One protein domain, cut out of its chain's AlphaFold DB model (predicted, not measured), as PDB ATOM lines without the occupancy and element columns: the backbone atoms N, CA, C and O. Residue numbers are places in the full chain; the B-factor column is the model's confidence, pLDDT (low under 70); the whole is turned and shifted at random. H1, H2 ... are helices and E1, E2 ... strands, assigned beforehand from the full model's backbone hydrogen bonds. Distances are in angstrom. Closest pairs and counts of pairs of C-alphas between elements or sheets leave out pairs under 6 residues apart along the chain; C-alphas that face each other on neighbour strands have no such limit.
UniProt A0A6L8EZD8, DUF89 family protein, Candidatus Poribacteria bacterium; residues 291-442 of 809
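This is residues 291 to 442 of the 809 residues of the protein "DUF89 family protein" of Candidatus Poribacteria bacterium (UniProt A0A6L8EZD8). What shape does the backbone trace? It winds in stacked turns, a well-formed solenoid walled by the parallel strands E1 to E9 and by short paired stretches such as residues 347 to 348, and H1 caps the end where the printed part begins. Residues 291 to 296 of H1 stick out there, while in the stretch of residues 378 to 400, with no named element, residues 380 to 381 still pair into the wall, with residues 364 to 365 and residues 412 to 413 of E7, and the part after them, with the short antiparallel pairing of residues 391 to 392 and 396 to 397, makes a wide loop to one side. What is it made of? The printed part has 152 residues with one named helix and nine named strands, in the order H1, E1, E2, E3, E4, E5, E6, E7, E8, E9, and the class is mixed, helices and strands. It is compact, with a radius of gyration of the C-alphas of 15.0 A, and spans 44 by 36 by 25 A.

Where is the helix? H1, residues 291 to 310, is on the barrel, outside it, over E1, residues 320 to 323, at a height over the sheet of 6.8 A. Their closest C-alphas, those of Tyr 301 and Ile 321, are 5.6 A apart. Every O i to N i+4 pair in H1 is within hydrogen-bond range. How do the next strands pair? E2, residues 335 to 342, has E1 on one side, with N 320 and O 338 2.9 A apart, and E3, residues 353 to 360, on the other side, with N 337 and O 354 2.9 A apart. E3 bends by 97 degrees at residue 356, and its pairing is staggered: with E4, residues 369 to 372, N 355 and O 371 are 2.9 A apart, and with E5, residues 375 to 377, N 376 and O 358 are 2.9 A apart. How does the ring close? E6, residues 401 to 404, is the parallel neighbour of E4, with N 370 and O 401 2.8 A apart, and E7, residues 407 to 413, that of E5, with N 408 and O 375 2.9 A apart. E8, residues 418 to 429, is the parallel neighbour of both E6, with N 404 and O 419 2.8 A apart, and E7, with N 424 and O 407 2.9 A apart. E9, residues 434 to 441, lies on the other side of E8, with N 435 and O 418 3.0 A apart.

Where are the anchor points? H1 begins at C-alpha 291 (-16.760, 55.622, -21.327), and E9 ends at C-alpha 441 (0.165, 15.117, -25.488). How long are the elements? H1 measures 29.0 A from first to last C-alpha, E3 16.6 A and E9 16.3 A. E8, the longest strand by residues, bends by 146 degrees at residue 426 and measures 10.8 A.

How far does it reach? The two C-alphas farthest apart, those of Ser 291 and Gly 432, are 47.8 A apart. Is it unbroken and confident? The printed part has no cut, and its long links are E1 to E2, 11 residues, and E5 to E6, 23 residues. The mean pLDDT of the printed part is 94.0, with residues 394 to 395 under 70.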
ATOM      1  N   SER A 291     -15.452  55.462 -20.685       92.62
ATOM      2  CA  SER A 291     -16.760  55.622 -21.327       92.62
ATOM      3  C   SER A 291     -16.699  55.443 -22.848       92.62
ATOM      4  O   SER A 291     -17.651  54.935 -23.425       92.62
ATOM      5  N   ASN A 292     -15.591  55.829 -23.496       91.44
ATOM      6  CA  ASN A 292     -15.408  55.618 -24.933       91.44
ATOM      7  C   ASN A 292     -15.220  54.135 -25.249       91.44
ATOM      8  O   ASN A 292     -15.852  53.644 -26.174       91.44
ATOM      9  N   VAL A 293     -14.416  53.431 -24.444       92.88
ATOM     10  CA  VAL A 293     -14.208  51.979 -24.582       92.88
ATOM     11  C   VAL A 293     -15.545  51.247 -24.483       92.88
ATOM     12  O   VAL A 293     -15.903  50.526 -25.405       92.88
ATOM     13  N   LEU A 294     -16.336  51.527 -23.441       92.81
ATOM     14  CA  LEU A 294     -17.642  50.896 -23.236       92.81
ATOM     15  C   LEU A 294     -18.604  51.123 -24.414       92.81
ATOM     16  O   LEU A 294     -19.254  50.188 -24.880       92.81
ATOM     17  N   SER A 295     -18.724  52.368 -24.891       92.00
ATOM     18  CA  SER A 295     -19.584  52.685 -26.039       92.00
ATOM     19  C   SER A 295     -19.083  52.038 -27.332       92.00
ATOM     20  O   SER A 295     -19.893  51.571 -28.130       92.00
ATOM     21  N   GLY A 296     -17.766  51.993 -27.520       91.38
ATOM     22  CA  GLY A 296     -17.122  51.372 -28.669       91.38
ATOM     23  C   GLY A 296     -17.316  49.862 -28.718       91.38
ATOM     24  O   GLY A 296     -17.776  49.347 -29.730       91.38
ATOM     25  N   GLU A 297     -17.077  49.156 -27.610       92.12
ATOM     26  CA  GLU A 297     -17.345  47.717 -27.496       92.12
ATOM     27  C   GLU A 297     -18.811  47.393 -27.796       92.12
ATOM     28  O   GLU A 297     -19.108  46.488 -28.573       92.12
ATOM     29  N   ALA A 298     -19.745  48.160 -27.224       93.06
ATOM     30  CA  ALA A 298     -21.170  47.948 -27.456       93.06
ATOM     31  C   ALA A 298     -21.542  48.073 -28.943       93.06
ATOM     32  O   ALA A 298     -22.327  47.262 -29.447       93.06
ATOM     33  N   ALA A 299     -20.972  49.061 -29.637       91.44
ATOM     34  CA  ALA A 299     -21.183  49.267 -31.063       91.44
ATOM     35  C   ALA A 299     -20.525  48.171 -31.913       91.44
ATOM     36  O   ALA A 299     -21.196  47.600 -32.771       91.44
ATOM     37  N   LEU A 300     -19.269  47.811 -31.621       89.88
ATOM     38  CA  LEU A 300     -18.551  46.727 -32.299       89.88
ATOM     39  C   LEU A 300     -19.306  45.402 -32.178       89.88
ATOM     40  O   LEU A 300     -19.572  44.740 -33.180       89.88
ATOM     41  N   TYR A 301     -19.736  45.033 -30.968       93.75
ATOM     42  CA  TYR A 301     -20.507  43.809 -30.775       93.75
ATOM     43  C   TYR A 301     -21.835  43.866 -31.535       93.75
ATOM     44  O   TYR A 301     -22.239  42.868 -32.123       93.75
ATOM     45  N   ALA A 302     -22.523  45.012 -31.559       93.44
ATOM     46  CA  ALA A 302     -23.759  45.157 -32.327       93.44
ATOM     47  C   ALA A 302     -23.536  44.955 -33.833       93.44
ATOM     48  O   ALA A 302     -24.272  44.182 -34.445       93.44
ATOM     49  N   GLN A 303     -22.495  45.572 -34.390       90.81
ATOM     50  CA  GLN A 303     -22.115  45.443 -35.795       90.81
ATOM     51  C   GLN A 303     -21.758  43.999 -36.162       90.81
ATOM     52  O   GLN A 303     -22.254  43.470 -37.157       90.81
ATOM     53  N   VAL A 304     -20.957  43.323 -35.332       92.62
ATOM     54  CA  VAL A 304     -20.580  41.919 -35.551       92.62
ATOM     55  C   VAL A 304     -21.803  41.005 -35.478       92.62
ATOM     56  O   VAL A 304     -21.985  40.163 -36.358       92.62
ATOM     57  N   ARG A 305     -22.687  41.180 -34.485       94.88
ATOM     58  CA  ARG A 305     -23.940  40.407 -34.394       94.88
ATOM     59  C   ARG A 305     -24.800  40.593 -35.644       94.88
ATOM     60  O   ARG A 305     -25.313  39.614 -36.188       94.88
ATOM     61  N   GLU A 306     -24.947  41.826 -36.117       93.31
ATOM     62  CA  GLU A 306     -25.717  42.119 -37.326       93.31
ATOM     63  C   GLU A 306     -25.093  41.463 -38.567       93.31
ATOM     64  O   GLU A 306     -25.789  40.781 -39.317       93.31
ATOM     65  N   SER A 307     -23.774  41.574 -38.741       91.69
ATOM     66  CA  SER A 307     -23.044  40.906 -39.825       91.69
ATOM     67  C   SER A 307     -23.254  39.383 -39.816       91.69
ATOM     68  O   SER A 307     -23.639  38.795 -40.828       91.69
ATOM     69  N   LEU A 308     -23.106  38.741 -38.654       94.06
ATOM     70  CA  LEU A 308     -23.290  37.295 -38.490       94.06
ATOM     71  C   LEU A 308     -24.727  36.846 -38.788       94.06
ATOM     72  O   LEU A 308     -24.939  35.846 -39.474       94.06
ATOM     73  N   THR A 309     -25.724  37.599 -38.321       93.12
ATOM     74  CA  THR A 309     -27.136  37.280 -38.595       93.12
ATOM     75  C   THR A 309     -27.491  37.388 -40.076       93.12
ATOM     76  O   THR A 309     -28.228  36.536 -40.574       93.12
ATOM     77  N   ARG A 310     -26.914  38.347 -40.816       91.00
ATOM     78  CA  ARG A 310     -27.038  38.408 -42.287       91.00
ATOM     79  C   ARG A 310     -26.392  37.199 -42.977       91.00
ATOM     80  O   ARG A 310     -26.905  36.758 -44.000       91.00
ATOM     81  N   LYS A 311     -25.327  36.629 -42.394       88.62
ATOM     82  CA  LYS A 311     -24.676  35.382 -42.847       88.62
ATOM     83  C   LYS A 311     -25.445  34.101 -42.450       88.62
ATOM     84  O   LYS A 311     -24.988  33.003 -42.736       88.62
ATOM     85  N   GLY A 312     -26.615  34.207 -41.809       88.94
ATOM     86  CA  GLY A 312     -27.429  33.047 -41.417       88.94
ATOM     87  C   GLY A 312     -27.008  32.382 -40.102       88.94
ATOM     88  O   GLY A 312     -27.452  31.270 -39.803       88.94
ATOM     89  N   VAL A 313     -26.180  33.057 -39.301       94.25
ATOM     90  CA  VAL A 313     -25.781  32.616 -37.959       94.25
ATOM     91  C   VAL A 313     -26.796  33.123 -36.940       94.25
ATOM     92  O   VAL A 313     -27.112  34.312 -36.877       94.25
ATOM     93  N   ARG A 314     -27.302  32.235 -36.085       93.94
ATOM     94  CA  ARG A 314     -28.084  32.636 -34.916       93.94
ATOM     95  C   ARG A 314     -27.133  33.190 -33.862       93.94
ATOM     96  O   ARG A 314     -26.136  32.557 -33.527       93.94
ATOM     97  N   VAL A 315     -27.468  34.332 -33.277       95.12
ATOM     98  CA  VAL A 315     -26.647  34.952 -32.234       95.12
ATOM     99  C   VAL A 315     -27.505  35.310 -31.028       95.12
ATOM    100  O   VAL A 315     -28.610  35.827 -31.184       95.12
ATOM    101  N   ASP A 316     -27.017  35.005 -29.825       93.81
ATOM    102  CA  ASP A 316     -27.671  35.437 -28.590       93.81
ATOM    103  C   ASP A 316     -27.609  36.977 -28.444       93.81
ATOM    104  O   ASP A 316     -26.548  37.564 -28.674       93.81
ATOM    105  N   PRO A 317     -28.704  37.666 -28.057       92.75
ATOM    106  CA  PRO A 317     -28.715  39.127 -27.938       92.75
ATOM    107  C   PRO A 317     -27.664  39.706 -26.981       92.75
ATOM    108  O   PRO A 317     -27.226  40.839 -27.180       92.75
ATOM    109  N   ALA A 318     -27.263  38.953 -25.952       93.75
ATOM    110  CA  ALA A 318     -26.255  39.366 -24.981       93.75
ATOM    111  C   ALA A 318     -24.826  38.954 -25.381       93.75
ATOM    112  O   ALA A 318     -23.883  39.242 -24.641       93.75
ATOM    113  N   ALA A 319     -24.645  38.288 -26.528       95.31
ATOM    114  CA  ALA A 319     -23.338  37.815 -26.955       95.31
ATOM    115  C   ALA A 319     -22.369  38.978 -27.236       95.31
ATOM    116  O   ALA A 319     -22.709  39.963 -27.903       95.31
ATOM    117  N   GLN A 320     -21.144  38.821 -26.744       95.69
ATOM    118  CA  GLN A 320     -20.000  39.696 -26.975       95.69
ATOM    119  C   GLN A 320     -19.077  38.972 -27.951       95.69
ATOM    120  O   GLN A 320     -18.412  38.005 -27.574       95.69
ATOM    121  N   ILE A 321     -19.109  39.382 -29.218       95.62
ATOM    122  CA  ILE A 321     -18.442  38.659 -30.303       95.62
ATOM    123  C   ILE A 321     -17.434  39.567 -30.985       95.62
ATOM    124  O   ILE A 321     -17.769  40.687 -31.366       95.62
ATOM    125  N   THR A 322     -16.220  39.059 -31.163       94.00
ATOM    126  CA  THR A 322     -15.152  39.714 -31.924       94.00
ATOM    127  C   THR A 322     -14.602  38.758 -32.972       94.00
ATOM    128  O   THR A 322     -14.568  37.545 -32.761       94.00
ATOM    129  N   LEU A 323     -14.189  39.312 -34.109       92.94
ATOM    130  CA  LEU A 323     -13.663  38.579 -35.255       92.94
ATOM    131  C   LEU A 323     -12.301  39.179 -35.627       92.94
ATOM    132  O   LEU A 323     -12.175  40.401 -35.702       92.94
ATOM    133  N   GLY A 324     -11.295  38.339 -35.860       88.19
ATOM    134  CA  GLY A 324      -9.964  38.753 -36.310       88.19
ATOM    135  C   GLY A 324      -9.942  39.256 -37.758       88.19
ATOM    136  O   GLY A 324      -9.035  39.988 -38.133       88.19
ATOM    137  N   GLY A 325     -10.968  38.928 -38.550       83.69
ATOM    138  CA  GLY A 325     -11.141  39.375 -39.932       83.69
ATOM    139  C   GLY A 325     -12.615  39.544 -40.311       83.69
ATOM    140  O   GLY A 325     -13.506  39.030 -39.633       83.69
ATOM    141  N   ASP A 326     -12.879  40.270 -41.398       76.44
ATOM    142  CA  ASP A 326     -14.248  40.533 -41.882       76.44
ATOM    143  C   ASP A 326     -14.822  39.330 -42.673       76.44
ATOM    144  O   ASP A 326     -16.029  39.047 -42.644       76.44
ATOM    145  N   ASP A 327     -13.925  38.545 -43.278       78.50
ATOM    146  CA  ASP A 327     -14.225  37.424 -44.176       78.50
ATOM    147  C   ASP A 327     -13.990  36.049 -43.533       78.50
ATOM    148  O   ASP A 327     -13.639  35.084 -44.208       78.50
ATOM    149  N   ILE A 328     -14.204  35.935 -42.218       89.00
ATOM    150  CA  ILE A 328     -14.162  34.630 -41.544       89.00
ATOM    151  C   ILE A 328     -15.226  33.711 -42.154       89.00
ATOM    152  O   ILE A 328     -16.409  34.070 -42.250       89.00
ATOM    153  N   GLU A 329     -14.788  32.516 -42.546       93.25
ATOM    154  CA  GLU A 329     -15.640  31.468 -43.094       93.25
ATOM    155  C   GLU A 329     -16.460  30.831 -41.975       93.25
ATOM    156  O   GLU A 329     -15.925  30.194 -41.063       93.25
ATOM    157  N   ILE A 330     -17.777  31.026 -42.041       96.25
ATOM    158  CA  ILE A 330     -18.727  30.478 -41.079       96.25
ATOM    159  C   ILE A 330     -19.857  29.815 -41.854       96.25
ATOM    160  O   ILE A 330     -20.527  30.461 -42.663       96.25
ATOM    161  N   GLY A 331     -20.058  28.530 -41.583       94.19
ATOM    162  CA  GLY A 331     -21.139  27.735 -42.123       94.19
ATOM    163  C   GLY A 331     -22.513  28.198 -41.650       94.19
ATOM    164  O   GLY A 331     -22.699  29.015 -40.741       94.19
ATOM    165  N   THR A 332     -23.520  27.645 -42.294       90.81
ATOM    166  CA  THR A 332     -24.924  27.958 -42.084       90.81
ATOM    167  C   THR A 332     -25.453  27.403 -40.764       90.81
ATOM    168  O   THR A 332     -24.950  26.426 -40.208       90.81
ATOM    169  N   ALA A 333     -26.512  28.038 -40.250       90.31
ATOM    170  CA  ALA A 333     -27.271  27.565 -39.092       90.31
ATOM    171  C   ALA A 333     -26.440  27.334 -37.812       90.31
ATOM    172  O   ALA A 333     -26.842  26.552 -36.949       90.31
ATOM    173  N   CYS A 334     -25.320  28.045 -37.659       95.06
ATOM    174  CA  CYS A 334     -24.549  28.084 -36.418       95.06
ATOM    175  C   CYS A 334     -25.273  28.870 -35.312       95.06
ATOM    176  O   CYS A 334     -26.128  29.714 -35.593       95.06
ATOM    177  N   TYR A 335     -24.910  28.632 -34.045       95.88
ATOM    178  CA  TYR A 335     -25.423  29.381 -32.892       95.88
ATOM    179  C   TYR A 335     -24.308  29.845 -31.952       95.88
ATOM    180  O   TYR A 335     -23.641  29.015 -31.331       95.88
ATOM    181  N   PHE A 336     -24.124  31.166 -31.834       97.00
ATOM    182  CA  PHE A 336     -23.088  31.787 -30.999       97.00
ATOM    183  C   PHE A 336     -23.679  32.424 -29.732       97.00
ATOM    184  O   PHE A 336     -24.682  33.144 -29.794       97.00
ATOM    185  N   ILE A 337     -23.056  32.151 -28.582       96.50
ATOM    186  CA  ILE A 337     -23.556  32.497 -27.243       96.50
ATOM    187  C   ILE A 337     -22.413  33.016 -26.357       96.50
ATOM    188  O   ILE A 337     -21.303  32.482 -26.366       96.50
ATOM    189  N   GLY A 338     -22.702  34.021 -25.528       96.25
ATOM    190  CA  GLY A 338     -21.753  34.519 -24.530       96.25
ATOM    191  C   GLY A 338     -20.566  35.237 -25.168       96.25
ATOM    192  O   GLY A 338     -20.757  36.075 -26.049       96.25
ATOM    193  N   ARG A 339     -19.349  34.945 -24.701       96.88
ATOM    194  CA  ARG A 339     -18.117  35.557 -25.229       96.88
ATOM    195  C   ARG A 339     -17.517  34.695 -26.334       96.88
ATOM    196  O   ARG A 339     -17.094  33.581 -26.062       96.88
ATOM    197  N   VAL A 340     -17.484  35.189 -27.566       97.50
ATOM    198  CA  VAL A 340     -16.922  34.446 -28.702       97.50
ATOM    199  C   VAL A 340     -15.856  35.293 -29.379       97.50
ATOM    200  O   VAL A 340     -16.120  36.416 -29.798       97.50
ATOM    201  N   HIS A 341     -14.657  34.742 -29.502       97.06
ATOM    202  CA  HIS A 341     -13.603  35.320 -30.319       97.06
ATOM    203  C   HIS A 341     -13.150  34.308 -31.370       97.06
ATOM    204  O   HIS A 341     -12.808  33.175 -31.021       97.06
ATOM    205  N   LEU A 342     -13.174  34.717 -32.639       97.06
ATOM    206  CA  LEU A 342     -12.681  33.933 -33.770       97.06
ATOM    207  C   LEU A 342     -11.538  34.699 -34.432       97.06
ATOM    208  O   LEU A 342     -11.777  35.788 -34.951       97.06
ATOM    209  N   GLY A 343     -10.329  34.147 -34.426       94.88
ATOM    210  CA  GLY A 343      -9.177  34.742 -35.099       94.88
ATOM    211  C   GLY A 343      -9.291  34.719 -36.625       94.88
ATOM    212  O   GLY A 343     -10.145  34.043 -37.196       94.88
ATOM    213  N   GLU A 344      -8.414  35.457 -37.306       90.81
ATOM    214  CA  GLU A 344      -8.495  35.708 -38.758       90.81
ATOM    215  C   GLU A 344      -8.517  34.429 -39.615       90.81
ATOM    216  O   GLU A 344      -9.243  34.350 -40.603       90.81
ATOM    217  N   LYS A 345      -7.744  33.406 -39.226       92.81
ATOM    218  CA  LYS A 345      -7.606  32.143 -39.974       92.81
ATOM    219  C   LYS A 345      -8.566  31.044 -39.512       92.81
ATOM    220  O   LYS A 345      -8.460  29.912 -39.992       92.81
ATOM    221  N   VAL A 346      -9.482  31.357 -38.595       96.25
ATOM    222  CA  VAL A 346     -10.451  30.389 -38.076       96.25
ATOM    223  C   VAL A 346     -11.502  30.066 -39.131       96.25
ATOM    224  O   VAL A 346     -11.959  30.941 -39.861       96.25
ATOM    225  N   ARG A 347     -11.914  28.799 -39.190       97.31
ATOM    226  CA  ARG A 347     -12.982  28.322 -40.081       97.31
ATOM    227  C   ARG A 347     -14.014  27.542 -39.286       97.31
ATOM    228  O   ARG A 347     -13.644  26.672 -38.500       97.31
ATOM    229  N   ILE A 348     -15.293  27.840 -39.489       98.06
ATOM    230  CA  ILE A 348     -16.409  27.183 -38.800       98.06
ATOM    231  C   ILE A 348     -17.322  26.528 -39.840       98.06
ATOM    232  O   ILE A 348     -17.768  27.197 -40.766       98.06
ATOM    233  N   GLY A 349     -17.602  25.236 -39.681       97.00
ATOM    234  CA  GLY A 349     -18.519  24.455 -40.509       97.00
ATOM    235  C   GLY A 349     -19.989  24.715 -40.186       97.00
ATOM    236  O   GLY A 349     -20.338  25.630 -39.437       97.00
ATOM    237  N   ASP A 350     -20.876  23.901 -40.745       94.81
ATOM    238  CA  ASP A 350     -22.322  24.051 -40.603       94.81
ATOM    239  C   ASP A 350     -22.836  23.550 -39.241       94.81
ATOM    240  O   ASP A 350     -22.282  22.641 -38.622       94.81
ATOM    241  N   TYR A 351     -23.952  24.112 -38.768       94.12
ATOM    242  CA  TYR A 351     -24.677  23.647 -37.572       94.12
ATOM    243  C   TYR A 351     -23.844  23.613 -36.276       94.12
ATOM    244  O   TYR A 351     -24.164  22.877 -35.337       94.12
ATOM    245  N   CYS A 352     -22.788  24.426 -36.191       95.81
ATOM    246  CA  CYS A 352     -21.933  24.498 -35.011       95.81
ATOM    247  C   CYS A 352     -22.579  25.302 -33.878       95.81
ATOM    248  O   CYS A 352     -23.289  26.288 -34.097       95.81
ATOM    249  N   ARG A 353     -22.272  24.932 -32.634       96.25
ATOM    250  CA  ARG A 353     -22.670  25.696 -31.446       96.25
ATOM    251  C   ARG A 353     -21.435  26.154 -30.691       96.25
ATOM    252  O   ARG A 353     -20.712  25.319 -30.157       96.25
ATOM    253  N   LEU A 354     -21.247  27.465 -30.586       97.81
ATOM    254  CA  LEU A 354     -20.107  28.067 -29.900       97.81
ATOM    255  C   LEU A 354     -20.587  28.883 -28.701       97.81
ATOM    256  O   LEU A 354     -21.355  29.832 -28.851       97.81
ATOM    257  N   GLU A 355     -20.132  28.523 -27.507       97.69
ATOM    258  CA  GLU A 355     -20.444  29.233 -26.270       97.69
ATOM    259  C   GLU A 355     -19.180  29.517 -25.469       97.69
ATOM    260  O   GLU A 355     -18.479  28.590 -25.078       97.69
ATOM    261  N   ASN A 356     -18.915  30.788 -25.161       97.94
ATOM    262  CA  ASN A 356     -17.752  31.173 -24.351       97.94
ATOM    263  C   ASN A 356     -16.430  30.608 -24.915       97.94
ATOM    264  O   ASN A 356     -15.689  29.943 -24.192       97.94
ATOM    265  N   VAL A 357     -16.168  30.818 -26.210       98.38
ATOM    266  CA  VAL A 357     -15.009  30.240 -26.910       98.38
ATOM    267  C   VAL A 357     -14.008  31.291 -27.376       98.38
ATOM    268  O   VAL A 357     -14.365  32.423 -27.700       98.38
ATOM    269  N   THR A 358     -12.744  30.891 -27.453       98.12
ATOM    270  CA  THR A 358     -11.665  31.648 -28.096       98.12
ATOM    271  C   THR A 358     -10.928  30.708 -29.034       98.12
ATOM    272  O   THR A 358     -10.304  29.748 -28.586       98.12
ATOM    273  N   LEU A 359     -11.055  30.946 -30.335       98.19
ATOM    274  CA  LEU A 359     -10.455  30.123 -31.378       98.19
ATOM    275  C   LEU A 359      -9.434  30.978 -32.126       98.19
ATOM    276  O   LEU A 359      -9.777  32.065 -32.580       98.19
ATOM    277  N   LEU A 360      -8.197  30.499 -32.223       96.88
ATOM    278  CA  LEU A 360      -7.045  31.227 -32.758       96.88
ATOM    279  C   LEU A 360      -6.250  30.362 -33.741       96.88
ATOM    280  O   LEU A 360      -6.467  29.150 -33.859       96.88
ATOM    281  N   GLY A 361      -5.309  30.987 -34.446       94.19
ATOM    282  CA  GLY A 361      -4.456  30.304 -35.415       94.19
ATOM    283  C   GLY A 361      -5.259  29.661 -36.548       94.19
ATOM    284  O   GLY A 361      -6.329  30.141 -36.920       94.19
ATOM    285  N   ALA A 362      -4.767  28.552 -37.094       94.44
ATOM    286  CA  ALA A 362      -5.436  27.793 -38.157       94.44
ATOM    287  C   ALA A 362      -6.565  26.872 -37.636       94.44
ATOM    288  O   ALA A 362      -6.808  25.799 -38.193       94.44
ATOM    289  N   THR A 363      -7.245  27.260 -36.549       97.88
ATOM    290  CA  THR A 363      -8.289  26.431 -35.934       97.88
ATOM    291  C   THR A 363      -9.480  26.248 -36.874       97.88
ATOM    292  O   THR A 363     -10.060  27.214 -37.366       97.88
ATOM    293  N   THR A 364      -9.876  24.998 -37.093       98.19
ATOM    294  CA  THR A 364     -11.016  24.631 -37.937       98.19
ATOM    295  C   THR A 364     -12.011  23.821 -37.122       98.19
ATOM    296  O   THR A 364     -11.649  22.812 -36.525       98.19
ATOM    297  N   VAL A 365     -13.269  24.252 -37.103       98.62
ATOM    298  CA  VAL A 365     -14.374  23.552 -36.445       98.62
ATOM    299  C   VAL A 365     -15.252  22.927 -37.520       98.62
ATOM    300  O   VAL A 365     -15.895  23.656 -38.263       98.62
ATOM    301  N   GLY A 366     -15.271  21.601 -37.627       98.12
ATOM    302  CA  GLY A 366     -16.123  20.884 -38.575       98.12
ATOM    303  C   GLY A 366     -17.605  20.883 -38.191       98.12
ATOM    304  O   GLY A 366     -17.992  21.330 -37.111       98.12
ATOM    305  N   ASP A 367     -18.441  20.350 -39.082       97.00
ATOM    306  CA  ASP A 367     -19.898  20.396 -38.952       97.00
ATOM    307  C   ASP A 367     -20.424  19.760 -37.656       97.00
ATOM    308  O   ASP A 367     -19.903  18.758 -37.146       97.00
ATOM    309  N   ALA A 368     -21.509  20.339 -37.137       95.94
ATOM    310  CA  ALA A 368     -22.248  19.876 -35.962       95.94
ATOM    311  C   ALA A 368     -21.380  19.652 -34.702       95.94
ATOM    312  O   ALA A 368     -21.691  18.798 -33.859       95.94
ATOM    313  N   VAL A 369     -20.314  20.444 -34.540       97.62
ATOM    314  CA  VAL A 369     -19.482  20.489 -33.328       97.62
ATOM    315  C   VAL A 369     -20.043  21.496 -32.317       97.62
ATOM    316  O   VAL A 369     -20.423  22.622 -32.647       97.62
ATOM    317  N   GLY A 370     -20.098  21.084 -31.049       97.19
ATOM    318  CA  GLY A 370     -20.504  21.908 -29.916       97.19
ATOM    319  C   GLY A 370     -19.335  22.204 -28.985       97.19
ATOM    320  O   GLY A 370     -18.825  21.293 -28.331       97.19
ATOM    321  N   LEU A 371     -18.968  23.478 -28.878       98.56
ATOM    322  CA  LEU A 371     -17.911  23.977 -28.002       98.56
ATOM    323  C   LEU A 371     -18.507  24.874 -26.905       98.56
ATOM    324  O   LEU A 371     -19.279  25.790 -27.192       98.56
ATOM    325  N   GLU A 372     -18.141  24.622 -25.650       98.00
ATOM    326  CA  GLU A 372     -18.557  25.406 -24.480       98.00
ATOM    327  C   GLU A 372     -17.354  25.670 -23.565       98.00
ATOM    328  O   GLU A 372     -16.777  24.731 -23.026       98.00
ATOM    329  N   GLY A 373     -16.951  26.926 -23.369       98.38
ATOM    330  CA  GLY A 373     -15.789  27.238 -22.526       98.38
ATOM    331  C   GLY A 373     -14.470  26.718 -23.111       98.38
ATOM    332  O   GLY A 373     -13.625  26.228 -22.367       98.38
ATOM    333  N   VAL A 374     -14.320  26.737 -24.440       98.75
ATOM    334  CA  VAL A 374     -13.163  26.157 -25.141       98.75
ATOM    335  C   VAL A 374     -12.199  27.243 -25.606       98.75
ATOM    336  O   VAL A 374     -12.607  28.188 -26.279       98.75
ATOM    337  N   SER A 375     -10.915  27.067 -25.298       98.62
ATOM    338  CA  SER A 375      -9.818  27.829 -25.900       98.62
ATOM    339  C   SER A 375      -9.028  26.915 -26.828       98.62
ATOM    340  O   SER A 375      -8.557  25.869 -26.385       98.62
ATOM    341  N   ALA A 376      -8.876  27.277 -28.097       98.50
ATOM    342  CA  ALA A 376      -8.164  26.449 -29.064       98.50
ATOM    343  C   ALA A 376      -7.258  27.284 -29.970       98.50
ATOM    344  O   ALA A 376      -7.680  28.314 -30.494       98.50
ATOM    345  N   ASN A 377      -6.029  26.818 -30.170       97.50
ATOM    346  CA  ASN A 377      -5.073  27.365 -31.125       97.50
ATOM    347  C   ASN A 377      -4.613  26.262 -32.086       97.50
ATOM    348  O   ASN A 377      -4.334  25.147 -31.644       97.50
ATOM    349  N   ASP A 378      -4.546  26.561 -33.387       97.31
ATOM    350  CA  ASP A 378      -4.111  25.618 -34.432       97.31
ATOM    351  C   ASP A 378      -4.776  24.226 -34.335       97.31
ATOM    352  O   ASP A 378      -4.141  23.194 -34.536       97.31
ATOM    353  N   THR A 379      -6.057  24.177 -33.954       98.38
ATOM    354  CA  THR A 379      -6.756  22.924 -33.626       98.38
ATOM    355  C   THR A 379      -7.782  22.560 -34.695       98.38
ATOM    356  O   THR A 379      -8.602  23.387 -35.084       98.38
ATOM    357  N   LEU A 380      -7.785  21.308 -35.148       98.50
ATOM    358  CA  LEU A 380      -8.824  20.769 -36.023       98.50
ATOM    359  C   LEU A 380      -9.840  19.986 -35.188       98.50
ATOM    360  O   LEU A 380      -9.466  19.028 -34.523       98.50
ATOM    361  N   PHE A 381     -11.115  20.359 -35.254       98.69
ATOM    362  CA  PHE A 381     -12.231  19.538 -34.789       98.69
ATOM    363  C   PHE A 381     -12.896  18.907 -36.010       98.69
ATOM    364  O   PHE A 381     -13.410  19.626 -36.869       98.69
ATOM    365  N   GLU A 382     -12.873  17.582 -36.112       98.31
ATOM    366  CA  GLU A 382     -13.436  16.875 -37.259       98.31
ATOM    367  C   GLU A 382     -14.954  17.068 -37.372       98.31
ATOM    368  O   GLU A 382     -15.687  17.181 -36.382       98.31
ATOM    369  N   ALA A 383     -15.429  17.092 -38.616       97.81
ATOM    370  CA  ALA A 383     -16.843  17.230 -38.921       97.81
ATOM    371  C   ALA A 383     -17.634  15.994 -38.481       97.81
ATOM    372  O   ALA A 383     -17.179  14.855 -38.591       97.81
ATOM    373  N   ASN A 384     -18.854  16.228 -38.010       96.88
ATOM    374  CA  ASN A 384     -19.806  15.184 -37.670       96.88
ATOM    375  C   ASN A 384     -20.874  15.086 -38.755       96.88
ATOM    376  O   ASN A 384     -21.212  16.072 -39.410       96.88
ATOM    377  N   SER A 385     -21.491  13.913 -38.882       93.56
ATOM    378  CA  SER A 385     -22.728  13.788 -39.650       93.56
ATOM    379  C   SER A 385     -23.803  14.707 -39.065       93.56
ATOM    380  O   SER A 385     -24.069  14.672 -37.861       93.56
ATOM    381  N   ILE A 386     -24.441  15.504 -39.922       89.25
ATOM    382  CA  ILE A 386     -25.499  16.429 -39.508       89.25
ATOM    383  C   ILE A 386     -26.672  15.622 -38.914       89.25
ATOM    384  O   ILE A 386     -27.180  14.709 -39.573       89.25
ATOM    385  N   PRO A 387     -27.118  15.929 -37.681       79.50
ATOM    386  CA  PRO A 387     -28.185  15.184 -37.025       79.50
ATOM    387  C   PRO A 387     -29.544  15.406 -37.695       79.50
ATOM    388  O   PRO A 387     -29.867  16.510 -38.126       79.50
ATOM    389  N   GLU A 388     -30.400  14.377 -37.678       84.06
ATOM    390  CA  GLU A 388     -31.786  14.486 -38.162       84.06
ATOM    391  C   GLU A 388     -32.598  15.532 -37.376       84.06
ATOM    392  O   GLU A 388     -33.457  16.217 -37.928       84.06
ATOM    393  N   THR A 389     -32.323  15.666 -36.073       83.81
ATOM    394  CA  THR A 389     -32.924  16.691 -35.210       83.81
ATOM    395  C   THR A 389     -31.908  17.788 -34.929       83.81
ATOM    396  O   THR A 389     -31.004  17.609 -34.121       83.81
ATOM    397  N   LEU A 390     -32.089  18.946 -35.562       82.31
ATOM    398  CA  LEU A 390     -31.144  20.066 -35.471       82.31
ATOM    399  C   LEU A 390     -31.276  20.886 -34.182       82.31
ATOM    400  O   LEU A 390     -30.318  21.528 -33.754       82.31
ATOM    401  N   ALA A 391     -32.459  20.895 -33.562       82.00
ATOM    402  CA  ALA A 391     -32.761  21.776 -32.441       82.00
ATOM    403  C   ALA A 391     -32.920  21.019 -31.120       82.00
ATOM    404  O   ALA A 391     -33.710  20.081 -31.013       82.00
ATOM    405  N   ALA A 392     -32.232  21.497 -30.084       77.25
ATOM    406  CA  ALA A 392     -32.420  21.047 -28.710       77.25
ATOM    407  C   ALA A 392     -33.227  22.096 -27.920       77.25
ATOM    408  O   ALA A 392     -32.852  23.278 -27.927       77.25
ATOM    409  N   PRO A 393     -34.299  21.713 -27.193       74.50
ATOM    410  CA  PRO A 393     -35.013  22.631 -26.308       74.50
ATOM    411  C   PRO A 393     -34.046  23.292 -25.322       74.50
ATOM    412  O   PRO A 393     -33.180  22.622 -24.763       74.50
ATOM    413  N   VAL A 394     -34.180  24.604 -25.107       67.94
ATOM    414  CA  VAL A 394     -33.308  25.436 -24.245       67.94
ATOM    415  C   VAL A 394     -31.875  25.630 -24.775       67.94
ATOM    416  O   VAL A 394     -31.359  26.740 -24.698       67.94
ATOM    417  N   ARG A 395     -31.237  24.605 -25.352       68.19
ATOM    418  CA  ARG A 395     -29.829  24.658 -25.805       68.19
ATOM    419  C   ARG A 395     -29.629  25.183 -27.232       68.19
ATOM    420  O   ARG A 395     -28.506  25.538 -27.591       68.19
ATOM    421  N   GLY A 396     -30.704  25.289 -28.015       78.69
ATOM    422  CA  GLY A 396     -30.708  25.873 -29.356       78.69
ATOM    423  C   GLY A 396     -30.404  24.838 -30.432       78.69
ATOM    424  O   GLY A 396     -31.330  24.375 -31.085       78.69
ATOM    425  N   LEU A 397     -29.132  24.467 -30.580       86.56
ATOM    426  CA  LEU A 397     -28.670  23.443 -31.523       86.56
ATOM    427  C   LEU A 397     -28.328  22.146 -30.785       86.56
ATOM    428  O   LEU A 397     -27.894  22.193 -29.632       86.56
ATOM    429  N   ALA A 398     -28.531  21.012 -31.450       87.06
ATOM    430  CA  ALA A 398     -28.156  19.685 -30.970       87.06
ATOM    431  C   ALA A 398     -26.855  19.217 -31.656       87.06
ATOM    432  O   ALA A 398     -26.930  18.502 -32.650       87.06
ATOM    433  N   PRO A 399     -25.667  19.635 -31.183       89.50
ATOM    434  CA  PRO A 399     -24.399  19.172 -31.742       89.50
ATOM    435  C   PRO A 399     -24.130  17.702 -31.388       89.50
ATOM    436  O   PRO A 399     -24.625  17.200 -30.376       89.50
ATOM    437  N   ILE A 400     -23.313  17.039 -32.208       93.25
ATOM    438  CA  ILE A 400     -22.891  15.646 -32.005       93.25
ATOM    439  C   ILE A 400     -21.679  15.587 -31.074       93.25
ATOM    440  O   ILE A 400     -21.731  14.939 -30.028       93.25
ATOM    441  N   SER A 401     -20.605  16.301 -31.425       96.00
ATOM    442  CA  SER A 401     -19.453  16.449 -30.535       96.00
ATOM    443  C   SER A 401     -19.780  17.464 -29.444       96.00
ATOM    444  O   SER A 401     -20.255  18.562 -29.738       96.00
ATOM    445  N   THR A 402     -19.529  17.113 -28.183       94.81
ATOM    446  CA  THR A 402     -19.756  18.007 -27.038       94.81
ATOM    447  C   THR A 402     -18.468  18.183 -26.252       94.81
ATOM    448  O   THR A 402     -17.988  17.261 -25.599       94.81
ATOM    449  N   ILE A 403     -17.892  19.378 -26.338       98.50
ATOM    450  CA  ILE A 403     -16.566  19.685 -25.804       98.50
ATOM    451  C   ILE A 403     -16.707  20.858 -24.842       98.50
ATOM    452  O   ILE A 403     -17.153  21.938 -25.233       98.50
ATOM    453  N   LYS A 404     -16.364  20.631 -23.572       98.38
ATOM    454  CA  LYS A 404     -16.635  21.566 -22.479       98.38
ATOM    455  C   LYS A 404     -15.398  21.879 -21.657       98.38
ATOM    456  O   LYS A 404     -14.720  20.961 -21.204       98.38
ATOM    457  N   ASN A 405     -15.145  23.155 -21.387       98.50
ATOM    458  CA  ASN A 405     -14.064  23.616 -20.511       98.50
ATOM    459  C   ASN A 405     -12.694  23.035 -20.907       98.50
ATOM    460  O   ASN A 405     -11.944  22.571 -20.051       98.50
ATOM    461  N   CYS A 406     -12.407  22.977 -22.209       98.69
ATOM    462  CA  CYS A 406     -11.195  22.353 -22.741       98.69
ATOM    463  C   CYS A 406     -10.219  23.393 -23.304       98.69
ATOM    464  O   CYS A 406     -10.630  24.453 -23.776       98.69
ATOM    465  N   THR A 407      -8.924  23.074 -23.273       98.56
ATOM    466  CA  THR A 407      -7.859  23.893 -23.870       98.56
ATOM    467  C   THR A 407      -7.044  23.061 -24.854       98.56
ATOM    468  O   THR A 407      -6.561  21.990 -24.486       98.56
ATOM    469  N   PHE A 408      -6.877  23.553 -26.081       98.38
ATOM    470  CA  PHE A 408      -6.178  22.854 -27.161       98.38
ATOM    471  C   PHE A 408      -5.100  23.736 -27.812       98.38
ATOM    472  O   PHE A 408      -5.362  24.895 -28.129       98.38
ATOM    473  N   ASP A 409      -3.904  23.188 -28.036       97.12
ATOM    474  CA  ASP A 409      -2.839  23.809 -28.847       97.12
ATOM    475  C   ASP A 409      -2.262  22.781 -29.823       97.12
ATOM    476  O   ASP A 409      -1.629  21.810 -29.404       97.12
ATOM    477  N   ALA A 410      -2.480  22.995 -31.122       96.69
ATOM    478  CA  ALA A 410      -2.054  22.088 -32.184       96.69
ATOM    479  C   ALA A 410      -2.554  20.648 -31.954       96.69
ATOM    480  O   ALA A 410      -1.773  19.730 -31.706       96.69
ATOM    481  N   VAL A 411      -3.874  20.455 -31.987       98.19
ATOM    482  CA  VAL A 411      -4.529  19.157 -31.746       98.19
ATOM    483  C   VAL A 411      -5.444  18.806 -32.918       98.19
ATOM    484  O   VAL A 411      -6.098  19.682 -33.476       98.19
ATOM    485  N   ASN A 412      -5.523  17.523 -33.278       98.44
ATOM    486  CA  ASN A 412      -6.632  17.007 -34.083       98.44
ATOM    487  C   ASN A 412      -7.611  16.270 -33.158       98.44
ATOM    488  O   ASN A 412      -7.229  15.324 -32.471       98.44
ATOM    489  N   VAL A 413      -8.853  16.739 -33.108       98.56
ATOM    490  CA  VAL A 413      -9.941  16.180 -32.314       98.56
ATOM    491  C   VAL A 413     -10.915  15.476 -33.248       98.56
ATOM    492  O   VAL A 413     -11.568  16.128 -34.061       98.56
ATOM    493  N   GLY A 414     -11.042  14.160 -33.089       98.06
ATOM    494  CA  GLY A 414     -11.946  13.345 -33.887       98.06
ATOM    495  C   GLY A 414     -13.427  13.710 -33.744       98.06
ATOM    496  O   GLY A 414     -13.845  14.455 -32.854       98.06
ATOM    497  N   SER A 415     -14.244  13.144 -34.628       97.62
ATOM    498  CA  SER A 415     -15.700  13.309 -34.620       97.62
ATOM    499  C   SER A 415     -16.374  12.527 -33.479       97.62
ATOM    500  O   SER A 415     -15.831  11.573 -32.933       97.62
ATOM    501  N   GLY A 416     -17.592  12.897 -33.094       97.25
ATOM    502  CA  GLY A 416     -18.406  12.154 -32.128       97.25
ATOM    503  C   GLY A 416     -17.909  12.183 -30.683       97.25
ATOM    504  O   GLY A 416     -18.322  11.335 -29.893       97.25
ATOM    505  N   VAL A 417     -17.018  13.108 -30.324       98.06
ATOM    506  CA  VAL A 417     -16.351  13.101 -29.014       98.06
ATOM    507  C   VAL A 417     -17.191  13.737 -27.906       98.06
ATOM    508  O   VAL A 417     -17.997  14.647 -28.130       98.06
ATOM    509  N   GLN A 418     -16.953  13.296 -26.672       98.31
ATOM    510  CA  GLN A 418     -17.471  13.934 -25.461       98.31
ATOM    511  C   GLN A 418     -16.309  14.255 -24.527       98.31
ATOM    512  O   GLN A 418     -15.769  13.376 -23.855       98.31
ATOM    513  N   LEU A 419     -15.904  15.522 -24.495       98.56
ATOM    514  CA  LEU A 419     -14.728  15.969 -23.752       98.56
ATOM    515  C   LEU A 419     -15.145  16.979 -22.684       98.56
ATOM    516  O   LEU A 419     -15.895  17.914 -22.965       98.56
ATOM    517  N   SER A 420     -14.646  16.810 -21.463       98.44
ATOM    518  CA  SER A 420     -14.851  17.766 -20.371       98.44
ATOM    519  C   SER A 420     -13.554  17.991 -19.607       98.44
ATOM    520  O   SER A 420     -12.925  17.027 -19.183       98.44
ATOM    521  N   SER A 421     -13.163  19.245 -19.382       98.31
ATOM    522  CA  SER A 421     -11.947  19.573 -18.613       98.31
ATOM    523  C   SER A 421     -10.676  18.917 -19.180       98.31
ATOM    524  O   SER A 421      -9.835  18.415 -18.432       98.31
ATOM    525  N   VAL A 422     -10.554  18.854 -20.510       98.25
ATOM    526  CA  VAL A 422      -9.384  18.279 -21.185       98.25
ATOM    527  C   VAL A 422      -8.430  19.390 -21.603       98.25
ATOM    528  O   VAL A 422      -8.834  20.359 -22.244       98.25
ATOM    529  N   VAL A 423      -7.154  19.235 -21.266       97.62
ATOM    530  CA  VAL A 423      -6.058  20.059 -21.786       97.62
ATOM    531  C   VAL A 423      -5.234  19.183 -22.715       97.62
ATOM    532  O   VAL A 423      -4.747  18.144 -22.284       97.62
ATOM    533  N   ALA A 424      -5.080  19.554 -23.980       97.56
ATOM    534  CA  ALA A 424      -4.285  18.766 -24.914       97.56
ATOM    535  C   ALA A 424      -3.381  19.648 -25.775       97.56
ATOM    536  O   ALA A 424      -3.784  20.720 -26.231       97.56
ATOM    537  N   ARG A 425      -2.154  19.179 -26.002       96.44
ATOM    538  CA  ARG A 425      -1.162  19.876 -26.821       96.44
ATOM    539  C   ARG A 425      -0.429  18.889 -27.712       96.44
ATOM    540  O   ARG A 425       0.109  17.911 -27.211       96.44
ATOM    541  N   GLY A 426      -0.370  19.139 -29.014       96.19
ATOM    542  CA  GLY A 426       0.412  18.309 -29.933       96.19
ATOM    543  C   GLY A 426       0.101  16.822 -29.874       96.19
ATOM    544  O   GLY A 426       0.987  16.009 -29.622       96.19
ATOM    545  N   THR A 427      -1.166  16.473 -30.084       97.25
ATOM    546  CA  THR A 427      -1.658  15.090 -30.077       97.25
ATOM    547  C   THR A 427      -2.878  14.939 -30.993       97.25
ATOM    548  O   THR A 427      -3.376  15.920 -31.553       97.25
ATOM    549  N   VAL A 428      -3.359  13.706 -31.148       98.12
ATOM    550  CA  VAL A 428      -4.575  13.364 -31.894       98.12
ATOM    551  C   VAL A 428      -5.518  12.598 -30.973       98.12
ATOM    552  O   VAL A 428      -5.155  11.562 -30.418       98.12
ATOM    553  N   ILE A 429      -6.734  13.114 -30.809       98.12
ATOM    554  CA  ILE A 429      -7.794  12.509 -30.003       98.12
ATOM    555  C   ILE A 429      -8.704  11.701 -30.943       98.12
ATOM    556  O   ILE A 429      -9.250  12.284 -31.880       98.12
ATOM    557  N   PRO A 430      -8.899  10.389 -30.711       96.94
ATOM    558  CA  PRO A 430      -9.700   9.548 -31.598       96.94
ATOM    559  C   PRO A 430     -11.183   9.938 -31.609       96.94
ATOM    560  O   PRO A 430     -11.722  10.459 -30.629       96.94
ATOM    561  N   SER A 431     -11.861   9.603 -32.707       96.19
ATOM    562  CA  SER A 431     -13.313   9.755 -32.827       96.19
ATOM    563  C   SER A 431     -14.073   8.911 -31.790       96.19
ATOM    564  O   SER A 431     -13.645   7.821 -31.412       96.19
ATOM    565  N   GLY A 432     -15.229   9.400 -31.342       95.88
ATOM    566  CA  GLY A 432     -16.160   8.684 -30.464       95.88
ATOM    567  C   GLY A 432     -15.711   8.536 -29.007       95.88
ATOM    568  O   GLY A 432     -16.407   7.888 -28.223       95.88
ATOM    569  N   ILE A 433     -14.563   9.105 -28.624       95.94
ATOM    570  CA  ILE A 433     -14.028   8.953 -27.270       95.94
ATOM    571  C   ILE A 433     -14.745   9.854 -26.257       95.94
ATOM    572  O   ILE A 433     -15.180  10.968 -26.562       95.94
ATOM    573  N   VAL A 434     -14.816   9.367 -25.018       97.75
ATOM    574  CA  VAL A 434     -15.289  10.122 -23.856       97.75
ATOM    575  C   VAL A 434     -14.127  10.322 -22.893       97.75
ATOM    576  O   VAL A 434     -13.567   9.343 -22.400       97.75
ATOM    577  N   LEU A 435     -13.767  11.575 -22.608       97.12
ATOM    578  CA  LEU A 435     -12.681  11.919 -21.684       97.12
ATOM    579  C   LEU A 435     -13.112  13.013 -20.708       97.12
ATOM    580  O   LEU A 435     -13.839  13.944 -21.055       97.12
ATOM    581  N   THR A 436     -12.654  12.903 -19.463       97.88
ATOM    582  CA  THR A 436     -12.925  13.887 -18.411       97.88
ATOM    583  C   THR A 436     -11.701  14.071 -17.523       97.88
ATOM    584  O   THR A 436     -11.096  13.075 -17.135       97.88
ATOM    585  N   ASP A 437     -11.345  15.324 -17.224       97.25
ATOM    586  CA  ASP A 437     -10.243  15.711 -16.325       97.25
ATOM    587  C   ASP A 437      -8.887  15.092 -16.723       97.25
ATOM    588  O   ASP A 437      -8.233  14.388 -15.948       97.25
ATOM    589  N   ARG A 438      -8.457  15.333 -17.970       94.31
ATOM    590  CA  ARG A 438      -7.213  14.776 -18.536       94.31
ATOM    591  C   ARG A 438      -6.309  15.855 -19.114       94.31
ATOM    592  O   ARG A 438      -6.783  16.802 -19.731       94.31
ATOM    593  N   THR A 439      -5.002  15.667 -18.953       93.94
ATOM    594  CA  THR A 439      -3.970  16.384 -19.715       93.94
ATOM    595  C   THR A 439      -3.349  15.407 -20.707       93.94
ATOM    596  O   THR A 439      -3.004  14.310 -20.279       93.94
ATOM    597  N   LEU A 440      -3.256  15.783 -21.984       94.81
ATOM    598  CA  LEU A 440      -2.801  14.921 -23.078       94.81
ATOM    599  C   LEU A 440      -1.702  15.585 -23.924       94.81
ATOM    600  O   LEU A 440      -1.683  16.807 -24.105       94.81
ATOM    601  N   GLY A 441      -0.860  14.755 -24.525       94.19
ATOM    602  CA  GLY A 441       0.165  15.117 -25.488       94.19
ATOM    603  C   GLY A 441       1.417  15.724 -24.860       94.19
ATOM    604  O   GLY A 441       1.898  15.288 -23.814       94.19
ATOM    605  N   VAL A 442       1.988  16.713 -25.542       92.38
ATOM    606  CA  VAL A 442       3.255  17.340 -25.166       92.38
ATOM    607  C   VAL A 442       3.072  18.204 -23.911       92.38
ATOM    608  O   VAL A 442       2.217  19.093 -23.899       92.38
TER     609      VAL A 442